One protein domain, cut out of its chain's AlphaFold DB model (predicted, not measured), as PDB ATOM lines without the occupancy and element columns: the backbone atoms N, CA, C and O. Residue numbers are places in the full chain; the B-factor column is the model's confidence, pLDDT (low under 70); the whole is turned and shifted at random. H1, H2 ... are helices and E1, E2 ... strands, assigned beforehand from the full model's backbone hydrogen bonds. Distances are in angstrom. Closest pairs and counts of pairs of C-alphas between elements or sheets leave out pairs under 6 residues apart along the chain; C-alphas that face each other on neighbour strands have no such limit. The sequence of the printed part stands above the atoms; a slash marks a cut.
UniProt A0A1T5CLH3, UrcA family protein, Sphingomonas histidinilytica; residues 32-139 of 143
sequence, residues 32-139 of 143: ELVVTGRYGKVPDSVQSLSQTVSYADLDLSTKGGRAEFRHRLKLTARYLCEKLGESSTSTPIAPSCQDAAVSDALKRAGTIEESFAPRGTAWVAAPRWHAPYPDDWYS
ATOM      1  N   GLU A  32     -19.742  36.463  13.795       95.06
ATOM      2  CA  GLU A  32     -19.889  36.501  15.242       95.06
ATOM      3  C   GLU A  32     -18.946  37.517  15.895       95.06
ATOM      4  O   GLU A  32     -17.846  37.796  15.415       95.06
ATOM      5  N   LEU A  33     -19.370  38.069  17.031       96.56
ATOM      6  CA  LEU A  33     -18.550  38.913  17.891       96.56
ATOM      7  C   LEU A  33     -18.652  38.423  19.335       96.56
ATOM      8  O   LEU A  33     -19.735  38.343  19.911       96.56
ATOM      9  N   VAL A  34     -17.506  38.122  19.945       97.38
ATOM     10  CA  VAL A  34     -17.444  37.728  21.360       97.38
ATOM     11  C   VAL A  34     -17.463  38.973  22.239       97.38
ATOM     12  O   VAL A  34     -16.526  39.769  22.190       97.38
ATOM     13  N   VAL A  35     -18.489  39.146  23.062       97.81
ATOM     14  CA  VAL A  35     -18.546  40.167  24.119       97.81
ATOM     15  C   VAL A  35     -17.878  39.605  25.367       97.81
ATOM     16  O   VAL A  35     -18.098  38.448  25.706       97.81
ATOM     17  N   THR A  36     -17.051  40.399  26.047       97.50
ATOM     18  CA  THR A  36     -16.384  39.980  27.289       97.50
ATOM     19  C   THR A  36     -16.619  41.011  28.382       97.50
ATOM     20  O   THR A  36     -16.194  42.155  28.254       97.50
ATOM     21  N   GLY A  37     -17.272  40.589  29.462       94.88
ATOM     22  CA  GLY A  37     -17.387  41.350  30.702       94.88
ATOM     23  C   GLY A  37     -16.211  41.040  31.620       94.88
ATOM     24  O   GLY A  37     -15.761  39.893  31.699       94.88
ATOM     25  N   ARG A  38     -15.701  42.057  32.315       92.88
ATOM     26  CA  ARG A  38     -14.664  41.913  33.345       92.88
ATOM     27  C   ARG A  38     -15.073  42.723  34.563       92.88
ATOM     28  O   ARG A  38     -15.309  43.920  34.438       92.88
ATOM     29  N   TYR A  39     -15.138  42.080  35.721       89.69
ATOM     30  CA  TYR A  39     -15.565  42.715  36.965       89.69
ATOM     31  C   TYR A  39     -14.655  42.323  38.127       89.69
ATOM     32  O   TYR A  39     -14.118  41.215  38.168       89.69
ATOM     33  N   GLY A  40     -14.485  43.241  39.076       85.50
ATOM     34  CA  GLY A  40     -13.576  43.102  40.211       85.50
ATOM     35  C   GLY A  40     -12.448  44.134  40.196       85.50
ATOM     36  O   GLY A  40     -12.345  44.961  39.289       85.50
ATOM     37  N   LYS A  41     -11.610  44.116  41.237       76.44
ATOM     38  CA  LYS A  41     -10.488  45.049  41.398       76.44
ATOM     39  C   LYS A  41      -9.174  44.355  41.061       76.44
ATOM     40  O   LYS A  41      -8.922  43.237  41.504       76.44
ATOM     41  N   VAL A  42      -8.336  45.040  40.290       71.88
ATOM     42  CA  VAL A  42      -6.935  44.659  40.070       71.88
ATOM     43  C   VAL A  42      -6.114  45.149  41.274       71.88
ATOM     44  O   VAL A  42      -6.313  46.300  41.672       71.88
ATOM     45  N   PRO A  43      -5.186  44.349  41.836       71.88
ATOM     46  CA  PRO A  43      -4.756  43.015  41.395       71.88
ATOM     47  C   PRO A  43      -5.504  41.838  42.047       71.88
ATOM     48  O   PRO A  43      -5.257  40.700  41.664       71.88
ATOM     49  N   ASP A  44      -6.386  42.096  43.012       69.12
ATOM     50  CA  ASP A  44      -6.862  41.086  43.965       69.12
ATOM     51  C   ASP A  44      -7.686  39.954  43.329       69.12
ATOM     52  O   ASP A  44      -7.412  38.778  43.567       69.12
ATOM     53  N   SER A  45      -8.689  40.282  42.505       75.38
ATOM     54  CA  SER A  45      -9.502  39.276  41.808       75.38
ATOM     55  C   SER A  45     -10.350  39.914  40.708       75.38
ATOM     56  O   SER A  45     -11.336  40.599  40.996       75.38
ATOM     57  N   VAL A  46      -9.995  39.661  39.446       85.31
ATOM     58  CA  VAL A  46     -10.831  39.993  38.283       85.31
ATOM     59  C   VAL A  46     -11.481  38.718  37.776       85.31
ATOM     60  O   VAL A  46     -10.795  37.767  37.408       85.31
ATOM     61  N   GLN A  47     -12.806  38.714  37.743       91.25
ATOM     62  CA  GLN A  47     -13.589  37.676  37.091       91.25
ATOM     63  C   GLN A  47     -13.969  38.136  35.688       91.25
ATOM     64  O   GLN A  47     -14.181  39.326  35.440       91.25
ATOM     65  N   SER A  48     -14.066  37.188  34.763       94.50
ATOM     66  CA  SER A  48     -14.480  37.462  33.393       94.50
ATOM     67  C   SER A  48     -15.479  36.431  32.907       94.50
ATOM     68  O   SER A  48     -15.303  35.238  33.154       94.50
ATOM     69  N   LEU A  49     -16.473  36.894  32.158       96.44
ATOM     70  CA  LEU A  49     -17.378  36.053  31.386       96.44
ATOM     71  C   LEU A  49     -17.396  36.548  29.944       96.44
ATOM     72  O   LEU A  49     -17.288  37.750  29.694       96.44
ATOM     73  N   SER A  50     -17.561  35.622  29.008       97.19
ATOM     74  CA  SER A  50     -17.630  35.927  27.584       97.19
ATOM     75  C   SER A  50     -18.837  35.251  26.955       97.19
ATOM     76  O   SER A  50     -19.210  34.147  27.348       97.19
ATOM     77  N   GLN A  51     -19.436  35.914  25.972       97.81
ATOM     78  CA  GLN A  51     -20.565  35.395  25.215       97.81
ATOM     79  C   GLN A  51     -20.429  35.779  23.747       97.81
ATOM     80  O   GLN A  51     -20.173  36.935  23.412       97.81
ATOM     81  N   THR A  52     -20.640  34.803  22.875       96.94
ATOM     82  CA  THR A  52     -20.696  35.003  21.430       96.94
ATOM     83  C   THR A  52     -22.047  35.579  21.016       96.94
ATOM     84  O   THR A  52     -23.093  35.063  21.423       96.94
ATOM     85  N   VAL A  53     -22.016  36.627  20.191       97.50
ATOM     86  CA  VAL A  53     -23.185  37.252  19.563       97.50
ATOM     87  C   VAL A  53     -23.069  37.093  18.055       97.50
ATOM     88  O   VAL A  53     -22.147  37.638  17.449       97.50
ATOM     89  N   SER A  54     -24.003  36.361  17.452       96.75
ATOM     90  CA  SER A  54     -24.046  36.196  15.999       96.75
ATOM     91  C   SER A  54     -24.794  37.351  15.336       96.75
ATOM     92  O   SER A  54     -25.778  37.878  15.873       96.75
ATOM     93  N   TYR A  55     -24.312  37.730  14.156       97.00
ATOM     94  CA  TYR A  55     -24.949  38.671  13.240       97.00
ATOM     95  C   TYR A  55     -25.212  38.052  11.858       97.00
ATOM     96  O   TYR A  55     -25.530  38.770  10.911       97.00
ATOM     97  N   ALA A  56     -25.113  36.724  11.733       96.06
ATOM     98  CA  ALA A  56     -25.343  36.001  10.481       96.06
ATOM     99  C   ALA A  56     -26.785  36.133   9.955       96.06
ATOM    100  O   ALA A  56     -27.051  36.046   8.755       96.06
ATOM    101  N   ASP A  57     -27.739  36.373  10.855       96.12
ATOM    102  CA  ASP A  57     -29.144  36.633  10.543       96.12
ATOM    103  C   ASP A  57     -29.417  38.098  10.159       96.12
ATOM    104  O   ASP A  57     -30.544  38.442   9.799       96.12
ATOM    105  N   LEU A  58     -28.403  38.970  10.221       96.56
ATOM    106  CA  LEU A  58     -28.532  40.406   9.992       96.56
ATOM    107  C   LEU A  58     -27.830  40.854   8.704       96.56
ATOM    108  O   LEU A  58     -26.783  40.342   8.297       96.56
ATOM    109  N   ASP A  59     -28.399  41.886   8.085       96.38
ATOM    110  CA  ASP A  59     -27.749  42.658   7.029       96.38
ATOM    111  C   ASP A  59     -27.218  43.981   7.598       96.38
ATOM    112  O   ASP A  59     -27.958  44.963   7.747       96.38
ATOM    113  N   LEU A  60     -25.920  44.012   7.914       97.19
ATOM    114  CA  LEU A  60     -25.249  45.177   8.499       97.19
ATOM    115  C   LEU A  60     -25.010  46.314   7.487       97.19
ATOM    116  O   LEU A  60     -24.660  47.429   7.886       97.19
ATOM    117  N   SER A  61     -25.280  46.104   6.192       96.19
ATOM    118  CA  SER A  61     -25.315  47.213   5.228       96.19
ATOM    119  C   SER A  61     -26.507  48.148   5.491       96.19
ATOM    120  O   SER A  61     -26.453  49.352   5.212       96.19
ATOM    121  N   THR A  62     -27.555  47.640   6.147       96.62
ATOM    122  CA  THR A  62     -28.757  48.404   6.501       96.62
ATOM    123  C   THR A  62     -28.641  49.090   7.865       96.62
ATOM    124  O   THR A  62     -27.991  48.605   8.790       96.62
ATOM    125  N   LYS A  63     -29.340  50.222   8.040       97.00
ATOM    126  CA  LYS A  63     -29.435  50.892   9.352       97.00
ATOM    127  C   LYS A  63     -30.076  49.983  10.410       97.00
ATOM    128  O   LYS A  63     -29.645  50.007  11.557       97.00
ATOM    129  N   GLY A  64     -31.089  49.206  10.019       96.75
ATOM    130  CA  GLY A  64     -31.808  48.298  10.914       96.75
ATOM    131  C   GLY A  64     -30.930  47.157  11.421       96.75
ATOM    132  O   GLY A  64     -30.878  46.933  12.624       96.75
ATOM    133  N   GLY A  65     -30.175  46.501  10.532       97.06
ATOM    134  CA  GLY A  65     -29.262  45.423  10.917       97.06
ATOM    135  C   GLY A  65     -28.149  45.895  11.852       97.06
ATOM    136  O   GLY A  65     -27.878  45.236  12.851       97.06
ATOM    137  N   ARG A  66     -27.568  47.080  11.604       98.12
ATOM    138  CA  ARG A  66     -26.585  47.679  12.529       98.12
ATOM    139  C   ARG A  66     -27.186  48.014  13.888       98.12
ATOM    140  O   ARG A  66     -26.560  47.750  14.908       98.12
ATOM    141  N   ALA A  67     -28.384  48.602  13.914       97.69
ATOM    142  CA  ALA A  67     -29.057  48.928  15.169       97.69
ATOM    143  C   ALA A  67     -29.322  47.660  15.997       97.69
ATOM    144  O   ALA A  67     -28.869  47.584  17.132       97.69
ATOM    145  N   GLU A  68     -29.931  46.633  15.396       96.94
ATOM    146  CA  GLU A  68     -30.191  45.352  16.067       96.94
ATOM    147  C   GLU A  68     -28.895  44.689  16.553       96.94
ATOM    148  O   GLU A  68     -28.834  44.216  17.688       96.94
ATOM    149  N   PHE A  69     -27.831  44.686  15.743       97.88
ATOM    150  CA  PHE A  69     -26.559  44.102  16.161       97.88
ATOM    151  C   PHE A  69     -25.986  44.827  17.381       97.88
ATOM    152  O   PHE A  69     -25.697  44.200  18.399       97.88
ATOM    153  N   ARG A  70     -25.891  46.159  17.325       98.00
ATOM    154  CA  ARG A  70     -25.406  46.980  18.445       98.00
ATOM    155  C   ARG A  70     -26.270  46.804  19.693       98.00
ATOM    156  O   ARG A  70     -25.721  46.741  20.793       98.00
ATOM    157  N   HIS A  71     -27.584  46.673  19.536       97.06
ATOM    158  CA  HIS A  71     -28.500  46.402  20.640       97.06
ATOM    159  C   HIS A  71     -28.192  45.066  21.326       97.06
ATOM    160  O   HIS A  71     -27.994  45.023  22.542       97.06
ATOM    161  N   ARG A  72     -28.041  43.982  20.548       97.25
ATOM    162  CA  ARG A  72     -27.643  42.658  21.067       97.25
ATOM    163  C   ARG A  72     -26.330  42.722  21.840       97.25
ATOM    164  O   ARG A  72     -26.216  42.113  22.904       97.25
ATOM    165  N   LEU A  73     -25.352  43.486  21.349       97.75
ATOM    166  CA  LEU A  73     -24.075  43.681  22.041       97.75
ATOM    167  C   LEU A  73     -24.257  44.384  23.392       97.75
ATOM    168  O   LEU A  73     -23.705  43.920  24.392       97.75
ATOM    169  N   LYS A  74     -25.064  45.453  23.449       96.88
ATOM    170  CA  LYS A  74     -25.367  46.175  24.697       96.88
ATOM    171  C   LYS A  74     -26.055  45.280  25.729       96.88
ATOM    172  O   LYS A  74     -25.636  45.247  26.887       96.88
ATOM    173  N   LEU A  75     -27.085  44.542  25.317       96.69
ATOM    174  CA  LEU A  75     -27.819  43.632  26.199       96.69
ATOM    175  C   LEU A  75     -26.935  42.484  26.692       96.69
ATOM    176  O   LEU A  75     -26.957  42.149  27.874       96.69
ATOM    177  N   THR A  76     -26.096  41.929  25.815       97.69
ATOM    178  CA  THR A  76     -25.147  40.873  26.185       97.69
ATOM    179  C   THR A  76     -24.117  41.379  27.193       97.69
ATOM    180  O   THR A  76     -23.851  40.703  28.183       97.69
ATOM    181  N   ALA A  77     -23.571  42.582  26.997       96.69
ATOM    182  CA  ALA A  77     -22.651  43.193  27.955       96.69
ATOM    183  C   ALA A  77     -23.307  43.377  29.333       96.69
ATOM    184  O   ALA A  77     -22.725  42.982  30.343       96.69
ATOM    185  N   ARG A  78     -24.546  43.892  29.373       95.12
ATOM    186  CA  ARG A  78     -25.334  43.985  30.611       95.12
ATOM    187  C   ARG A  78     -25.502  42.616  31.267       95.12
ATOM    188  O   ARG A  78     -25.211  42.476  32.448       95.12
ATOM    189  N   TYR A  79     -25.931  41.613  30.503       95.81
ATOM    190  CA  TYR A  79     -26.153  40.256  31.002       95.81
ATOM    191  C   TYR A  79     -24.897  39.676  31.658       95.81
ATOM    192  O   TYR A  79     -24.954  39.181  32.783       95.81
ATOM    193  N   LEU A  80     -23.752  39.779  30.981       96.38
ATOM    194  CA  LEU A  80     -22.482  39.281  31.498       96.38
ATOM    195  C   LEU A  80     -22.074  39.997  32.790       96.38
ATOM    196  O   LEU A  80     -21.655  39.341  33.741       96.38
ATOM    197  N   CYS A  81     -22.209  41.320  32.845       94.31
ATOM    198  CA  CYS A  81     -21.805  42.096  34.013       94.31
ATOM    199  C   CYS A  81     -22.757  41.915  35.206       94.31
ATOM    200  O   CYS A  81     -22.281  41.769  36.330       94.31
ATOM    201  N   GLU A  82     -24.071  41.788  34.981       92.81
ATOM    202  CA  GLU A  82     -25.021  41.391  36.033       92.81
ATOM    203  C   GLU A  82     -24.669  40.002  36.597       92.81
ATOM    204  O   GLU A  82     -24.673  39.801  37.812       92.81
ATOM    205  N   LYS A  83     -24.285  39.043  35.739       93.88
ATOM    206  CA  LYS A  83     -23.826  37.706  36.170       93.88
ATOM    207  C   LYS A  83     -22.505  37.730  36.932       93.88
ATOM    208  O   LYS A  83     -22.302  36.894  37.807       93.88
ATOM    209  N   LEU A  84     -21.629  38.679  36.616       93.56
ATOM    210  CA  LEU A  84     -20.376  38.916  37.329       93.56
ATOM    211  C   LEU A  84     -20.571  39.643  38.673       93.56
ATOM    212  O   LEU A  84     -19.603  39.819  39.411       93.56
ATOM    213  N   GLY A  85     -21.802  40.039  39.010       90.69
ATOM    214  CA  GLY A  85     -22.133  40.686  40.277       90.69
ATOM    215  C   GLY A  85     -22.044  42.210  40.248       90.69
ATOM    216  O   GLY A  85     -22.047  42.831  41.310       90.69
ATOM    217  N   GLU A  86     -21.981  42.829  39.066       88.06
ATOM    218  CA  GLU A  86     -22.092  44.280  38.962       88.06
ATOM    219  C   GLU A  86     -23.495  44.750  39.370       88.06
ATOM    220  O   GLU A  86     -24.500  44.409  38.747       88.06
ATOM    221  N   SER A  87     -23.562  45.572  40.418       74.94
ATOM    222  CA  SER A  87     -24.769  46.309  40.788       74.94
ATOM    223  C   SER A  87     -24.911  47.582  39.950       74.94
ATOM    224  O   SER A  87     -23.921  48.255  39.678       74.94
ATOM    225  N   SER A  88     -26.148  48.001  39.661       63.97
ATOM    226  CA  SER A  88     -26.489  49.237  38.923       63.97
ATOM    227  C   SER A  88     -26.011  50.551  39.570       63.97
ATOM    228  O   SER A  88     -26.215  51.632  39.025       63.97
ATOM    229  N   THR A  89     -25.374  50.472  40.736       57.62
ATOM    230  CA  THR A  89     -24.756  51.571  41.484       57.62
ATOM    231  C   THR A  89     -23.241  51.579  41.251       57.62
ATOM    232  O   THR A  89     -22.451  51.351  42.165       57.62
ATOM    233  N   SER A  90     -22.793  51.816  40.015       55.94
ATOM    234  CA  SER A  90     -21.361  52.019  39.757       55.94
ATOM    235  C   SER A  90     -20.935  53.426  40.188       55.94
ATOM    236  O   SER A  90     -21.519  54.425  39.763       55.94
ATOM    237  N   THR A  91     -19.905  53.529  41.028       55.56
ATOM    238  CA  THR A  91     -19.300  54.815  41.418       55.56
ATOM    239  C   THR A  91     -18.659  55.529  40.212       55.56
ATOM    240  O   THR A  91     -17.989  54.861  39.432       55.56
ATOM    241  N   PRO A  92     -18.732  56.873  40.091       57.19
ATOM    242  CA  PRO A  92     -18.319  57.619  38.885       57.19
ATOM    243  C   PRO A  92     -16.822  57.591  38.520       57.19
ATOM    244  O   PRO A  92     -16.422  58.190  37.527       57.19
ATOM    245  N   ILE A  93     -15.971  56.991  39.353       61.44
ATOM    246  CA  ILE A  93     -14.506  57.133  39.284       61.44
ATOM    247  C   ILE A  93     -13.876  56.165  38.262       61.44
ATOM    248  O   ILE A  93     -12.776  56.417  37.779       61.44
ATOM    249  N   ALA A  94     -14.567  55.083  37.898       65.25
ATOM    250  CA  ALA A  94     -14.136  54.140  36.868       65.25
ATOM    251  C   ALA A  94     -15.341  53.715  36.014       65.25
ATOM    252  O   ALA A  94     -16.452  53.670  36.549       65.25
ATOM    253  N   PRO A  95     -15.149  53.405  34.716       74.06
ATOM    254  CA  PRO A  95     -16.225  52.854  33.901       74.06
ATOM    255  C   PRO A  95     -16.742  51.560  34.534       74.06
ATOM    256  O   PRO A  95     -15.954  50.749  35.030       74.06
ATOM    257  N   SER A  96     -18.061  51.379  34.511       87.94
ATOM    258  CA  SER A  96     -18.686  50.119  34.912       87.94
ATOM    259  C   SER A  96     -18.173  48.967  34.028       87.94
ATOM    260  O   SER A  96     -17.692  49.193  32.910       87.94
ATOM    261  N   CYS A  97     -18.263  47.721  34.505       92.38
ATOM    262  CA  CYS A  97     -18.036  46.535  33.672       92.38
ATOM    263  C   CYS A  97     -18.887  46.626  32.410       92.38
ATOM    264  O   CYS A  97     -18.375  46.389  31.314       92.38
ATOM    265  N   GLN A  98     -20.152  47.029  32.558       93.06
ATOM    266  CA  GLN A  98     -21.055  47.219  31.437       93.06
ATOM    267  C   GLN A  98     -20.503  48.245  30.437       93.06
ATOM    268  O   GLN A  98     -20.390  47.921  29.258       93.06
ATOM    269  N   ASP A  99     -20.121  49.447  30.874       92.25
ATOM    270  CA  ASP A  99     -19.624  50.500  29.975       92.25
ATOM    271  C   ASP A  99     -18.349  50.068  29.249       92.25
ATOM    272  O   ASP A  99     -18.209  50.281  28.042       92.25
ATOM    273  N   ALA A 100     -17.429  49.422  29.968       93.44
ATOM    274  CA  ALA A 100     -16.189  48.917  29.396       93.44
ATOM    275  C   ALA A 100     -16.454  47.823  28.348       93.44
ATOM    276  O   ALA A 100     -15.892  47.871  27.251       93.44
ATOM    277  N   ALA A 101     -17.340  46.870  28.654       95.69
ATOM    278  CA  ALA A 101     -17.703  45.783  27.749       95.69
ATOM    279  C   ALA A 101     -18.463  46.287  26.512       95.69
ATOM    280  O   ALA A 101     -18.183  45.841  25.398       95.69
ATOM    281  N   VAL A 102     -19.385  47.242  26.682       96.19
ATOM    282  CA  VAL A 102     -20.110  47.878  25.572       96.19
ATOM    283  C   VAL A 102     -19.155  48.664  24.686       96.19
ATOM    284  O   VAL A 102     -19.190  48.503  23.470       96.19
ATOM    285  N   SER A 103     -18.287  49.489  25.270       96.69
ATOM    286  CA  SER A 103     -17.324  50.298  24.518       96.69
ATOM    287  C   SER A 103     -16.389  49.429  23.672       96.69
ATOM    288  O   SER A 103     -16.226  49.675  22.475       96.69
ATOM    289  N   ASP A 104     -15.840  48.355  24.254       97.12
ATOM    290  CA  ASP A 104     -15.006  47.394  23.526       97.12
ATOM    291  C   ASP A 104     -15.778  46.696  22.393       97.12
ATOM    292  O   ASP A 104     -15.312  46.650  21.249       97.12
ATOM    293  N   ALA A 105     -16.977  46.184  22.689       97.75
ATOM    294  CA  ALA A 105     -17.792  45.479  21.708       97.75
ATOM    295  C   ALA A 105     -18.205  46.395  20.547       97.75
ATOM    296  O   ALA A 105     -18.070  46.005  19.389       97.75
ATOM    297  N   LEU A 106     -18.643  47.625  20.831       98.00
ATOM    298  CA  LEU A 106     -19.049  48.589  19.807       98.00
ATOM    299  C   LEU A 106     -17.871  49.073  18.961       98.00
ATOM    300  O   LEU A 106     -18.038  49.280  17.762       98.00
ATOM    301  N   LYS A 107     -16.675  49.208  19.542       98.06
ATOM    302  CA  LYS A 107     -15.470  49.536  18.772       98.06
ATOM    303  C   LYS A 107     -15.174  48.461  17.725       98.06
ATOM    304  O   LYS A 107     -14.913  48.786  16.572       98.06
ATOM    305  N   ARG A 108     -15.251  47.185  18.113       97.12
ATOM    306  CA  ARG A 108     -15.054  46.052  17.193       97.12
ATOM    307  C   ARG A 108     -16.200  45.917  16.191       97.12
ATOM    308  O   ARG A 108     -15.944  45.648  15.021       97.12
ATOM    309  N   ALA A 109     -17.437  46.160  16.621       97.56
ATOM    310  CA  ALA A 109     -18.593  46.197  15.733       97.56
ATOM    311  C   ALA A 109     -18.438  47.271  14.652       97.56
ATOM    312  O   ALA A 109     -18.738  46.997  13.499       97.56
ATOM    313  N   GLY A 110     -17.894  48.446  14.991       97.12
ATOM    314  CA  GLY A 110     -17.591  49.494  14.014       97.12
ATOM    315  C   GLY A 110     -16.688  48.997  12.882       97.12
ATOM    316  O   GLY A 110     -17.013  49.189  11.718       97.12
ATOM    317  N   THR A 111     -15.621  48.259  13.202       96.44
ATOM    318  CA  THR A 111     -14.735  47.664  12.183       96.44
ATOM    319  C   THR A 111     -15.450  46.628  11.308       96.44
ATOM    320  O   THR A 111     -15.214  46.569  10.099       96.44
ATOM    321  N   ILE A 112     -16.338  45.818  11.892       96.00
ATOM    322  CA  ILE A 112     -17.161  44.861  11.136       96.00
ATOM    323  C   ILE A 112     -18.090  45.617  10.185       96.00
ATOM    324  O   ILE A 112     -18.106  45.338   8.995       96.00
ATOM    325  N   GLU A 113     -18.828  46.603  10.689       96.12
ATOM    326  CA  GLU A 113     -19.800  47.376   9.914       96.12
ATOM    327  C   GLU A 113     -19.153  48.186   8.782       96.12
ATOM    328  O   GLU A 113     -19.722  48.271   7.698       96.12
ATOM    329  N   GLU A 114     -17.969  48.760   9.010       95.44
ATOM    330  CA  GLU A 114     -17.206  49.508   7.999       95.44
ATOM    331  C   GLU A 114     -16.729  48.618   6.845       95.44
ATOM    332  O   GLU A 114     -16.671  49.063   5.699       95.44
ATOM    333  N   SER A 115     -16.388  47.363   7.143       93.44
ATOM    334  CA  SER A 115     -15.901  46.392   6.158       93.44
ATOM    335  C   SER A 115     -17.009  45.522   5.555       93.44
ATOM    336  O   SER A 115     -16.747  44.729   4.649       93.44
ATOM    337  N   PHE A 116     -18.250  45.671   6.026       94.81
ATOM    338  CA  PHE A 116     -19.354  44.803   5.645       94.81
ATOM    339  C   PHE A 116     -19.837  45.082   4.217       94.81
ATOM    340  O   PHE A 116     -20.391  46.141   3.912       94.81
ATOM    341  N   ALA A 117     -19.681  44.095   3.336       91.94
ATOM    342  CA  ALA A 117     -20.247  44.150   1.996       91.94
ATOM    343  C   ALA A 117     -21.767  43.890   2.035       91.94
ATOM    344  O   ALA A 117     -22.215  43.015   2.780       91.94
ATOM    345  N   PRO A 118     -22.573  44.592   1.216       92.75
ATOM    346  CA  PRO A 118     -23.993  44.293   1.083       92.75
ATOM    347  C   PRO A 118     -24.249  42.822   0.755       92.75
ATOM    348  O   PRO A 118     -23.510  42.199  -0.014       92.75
ATOM    349  N   ARG A 119     -25.326  42.273   1.323       91.81
ATOM    350  CA  ARG A 119     -25.743  40.896   1.055       91.81
ATOM    351  C   ARG A 119     -26.075  40.725  -0.434       91.81
ATOM    352  O   ARG A 119     -26.760  41.552  -1.032       91.81
ATOM    353  N   GLY A 120     -25.562  39.654  -1.042       91.31
ATOM    354  CA  GLY A 120     -25.823  39.325  -2.446       91.31
ATOM    355  C   GLY A 120     -27.227  38.754  -2.672       91.31
ATOM    356  O   GLY A 120     -27.920  38.379  -1.731       91.31
ATOM    357  N   THR A 121     -27.632  38.607  -3.933       91.50
ATOM    358  CA  THR A 121     -28.971  38.099  -4.305       91.50
ATOM    359  C   THR A 121     -29.239  36.653  -3.884       91.50
ATOM    360  O   THR A 121     -30.393  36.248  -3.799       91.50
ATOM    361  N   ALA A 122     -28.187  35.878  -3.625       92.75
ATOM    362  CA  ALA A 122     -28.276  34.504  -3.138       92.75
ATOM    363  C   ALA A 122     -28.242  34.400  -1.602       92.75
ATOM    364  O   ALA A 122     -28.257  33.292  -1.070       92.75
ATOM    365  N   TRP A 123     -28.141  35.523  -0.881       93.31
ATOM    366  CA  TRP A 123     -28.074  35.497   0.575       93.31
ATOM    367  C   TRP A 123     -29.427  35.129   1.185       93.31
ATOM    368  O   TRP A 123     -30.474  35.643   0.792       93.31
ATOM    369  N   VAL A 124     -29.373  34.260   2.190       93.25
ATOM    370  CA  VAL A 124     -30.505  33.874   3.025       93.25
ATOM    371  C   VAL A 124     -30.076  34.083   4.468       93.25
ATOM    372  O   VAL A 124     -28.997  33.637   4.856       93.25
ATOM    373  N   ALA A 125     -30.913  34.768   5.246       92.94
ATOM    374  CA  ALA A 125     -30.652  34.981   6.661       92.94
ATOM    375  C   ALA A 125     -30.483  33.637   7.381       92.94
ATOM    376  O   ALA A 125     -31.299  32.725   7.215       92.94
ATOM    377  N   ALA A 126     -29.438  33.539   8.200       93.69
ATOM    378  CA  ALA A 126     -29.292  32.433   9.131       93.69
ATOM    379  C   ALA A 126     -30.473  32.399  10.129       93.69
ATOM    380  O   ALA A 126     -31.203  33.389  10.268       93.69
ATOM    381  N   PRO A 127     -30.676  31.285  10.855       94.56
ATOM    382  CA  PRO A 127     -31.593  31.270  11.986       94.56
ATOM    383  C   PRO A 127     -31.294  32.420  12.948       94.56
ATOM    384  O   PRO A 127     -30.132  32.742  13.198       94.56
ATOM    385  N   ARG A 128     -32.354  33.021  13.500       93.00
ATOM    386  CA  ARG A 128     -32.223  34.150  14.422       93.00
ATOM    387  C   ARG A 128     -31.276  33.791  15.567       93.00
ATOM    388  O   ARG A 128     -31.381  32.708  16.152       93.00
ATOM    389  N   TRP A 129     -30.384  34.715  15.911       94.06
ATOM    390  CA  TRP A 129     -29.540  34.553  17.090       94.06
ATOM    391  C   TRP A 129     -30.400  34.418  18.354       94.06
ATOM    392  O   TRP A 129     -31.339  35.191  18.568       94.06
ATOM    393  N   HIS A 130     -30.074  33.431  19.187       94.12
ATOM    394  CA  HIS A 130     -30.783  33.163  20.435       94.12
ATOM    395  C   HIS A 130     -30.057  33.843  21.591       94.12
ATOM    396  O   HIS A 130     -28.917  33.500  21.913       94.12
ATOM    397  N   ALA A 131     -30.726  34.810  22.214       94.25
ATOM    398  CA  ALA A 131     -30.179  35.524  23.351       94.25
ATOM    399  C   ALA A 131     -30.052  34.607  24.586       94.25
ATOM    400  O   ALA A 131     -30.933  33.784  24.834       94.25
ATOM    401  N   PRO A 132     -28.997  34.766  25.410       94.81
ATOM    402  CA  PRO A 132     -28.853  34.034  26.672       94.81
ATOM    403  C   PRO A 132     -29.705  34.623  27.812       94.81
ATOM    404  O   PRO A 132     -29.650  34.137  28.943       94.81
ATOM    405  N   TYR A 133     -30.447  35.697  27.540       94.25
ATOM    406  CA  TYR A 133     -31.282  36.420  28.490       94.25
ATOM    407  C   TYR A 133     -32.767  36.349  28.086       94.25
ATOM    408  O   TYR A 133     -33.065  36.119  26.915       94.25
ATOM    409  N   PRO A 134     -33.698  36.539  29.038       93.81
ATOM    410  CA  PRO A 134     -35.138  36.548  28.773       93.81
ATOM    411  C   PRO A 134     -35.595  37.586  27.730       93.81
ATOM    412  O   PRO A 134     -35.023  38.670  27.624       93.81
ATOM    413  N   ASP A 135     -36.676  37.282  27.006       88.62
ATOM    414  CA  ASP A 135     -37.189  38.120  25.907       88.62
ATOM    415  C   ASP A 135     -37.645  39.523  26.346       88.62
ATOM    416  O   ASP A 135     -37.578  40.476  25.566       88.62
ATOM    417  N   ASP A 136     -38.072  39.690  27.602       93.00
ATOM    418  CA  ASP A 136     -38.490  40.986  28.151       93.00
ATOM    419  C   ASP A 136     -37.332  41.991  28.261       93.00
ATOM    420  O   ASP A 136     -37.555  43.188  28.433       93.00
ATOM    421  N   TRP A 137     -36.081  41.552  28.104       93.25
ATOM    422  CA  TRP A 137     -34.920  42.441  28.138       93.25
ATOM    423  C   TRP A 137     -34.926  43.481  27.021       93.25
ATOM    424  O   TRP A 137     -34.510  44.615  27.257       93.25
ATOM    425  N   TYR A 138     -35.445  43.129  25.845       89.44
ATOM    426  CA  TYR A 138     -35.569  44.053  24.716       89.44
ATOM    427  C   TYR A 138     -36.496  45.238  25.026       89.44
ATOM    428  O   TYR A 138     -36.264  46.348  24.554       89.44
ATOM    429  N   SER A 139     -37.544  45.025  25.829       91.75
ATOM    430  CA  SER A 139     -38.463  46.097  26.234       91.75
ATOM    431  C   SER A 139     -37.994  46.816  27.497       91.75
ATOM    432  O   SER A 139     -38.208  48.018  27.638       91.75
TER     433      SER A 139
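This is residues 32 to 139 of the 143 residues of the protein "UrcA family protein" of Sphingomonas histidinilytica (UniProt A0A1T5CLH3). A long, narrow ribbon of two antiparallel strands, E1 and E2, has two long helices packed side by side over one face; H1 and H2 make a helical hairpin that runs along the ribbon, H1 under both strands and H2 mainly along E1. Residues 116 to 139, with no named element, run on past the end of H2 and then fold back along the body. The printed part has 108 residues, with two named strands and then two named helices in the order E1, E2, H1, H2; the sheet has the order E1 - E2, antiparallel, and the class is mixed, helices and strands. The whole is elongated, spanning 53 by 28 by 20 A, and only just compact, close to loose, with a radius of gyration of the C-alphas of 15.3 A.

E1 covers residues 32 to 41, 29.1 A from first to last C-alpha, and begins with C-alpha 32 at (-19.889, 36.501, 15.242). E2 covers residues 45 to 54 and is 29.8 A long. H1 covers residues 63 to 83 and is 30.4 A long; C-alpha 63 is at (-29.435, 50.892, 9.352). H2 covers residues 97 to 115, 27.6 A long, and ends with C-alpha 115 at (-15.901, 46.392, 6.158).

E1 and E2 form a hairpin, antiparallel with 164 degrees between their directions. The C-alphas of Glu 32 and Ser 54 face each other at 4.2 A. N 35 and O 51 are within hydrogen-bond range at 2.8 A, as are N 47 and O 39 at 2.9 A. The closest C-alphas of E1 and H1 are those of Gly 37 and Leu 80, 5.6 A apart. The closest C-alphas of E2 and H1 are those of Leu 49 and Leu 80, 6.0 A apart. E1 and H2 have 15 pairs of C-alphas within 8 A, the closest being those of Gly 37 and Ala 101 at 5.3 A. E2 and H2 are apart. H1 and H2, a helical hairpin, touch with a shallow tilt of 27 degrees, opposite ways; their closest C-alphas are those of Arg 78 and Gln 98, 5.4 A apart. In H1 and H2 every O i to N i+4 pair is within hydrogen-bond range.

The two C-alphas farthest apart are those of Asp 44 and Thr 121, at 53.2 A. The printed part has no cut. The link from E1 to E2 is tight, that from E2 to H1 is short, and that from H1 to H2, residues 84 to 96, is long. The mean pLDDT of the printed part is 91.1; residue 44 and residues 88 to 94 are under 70.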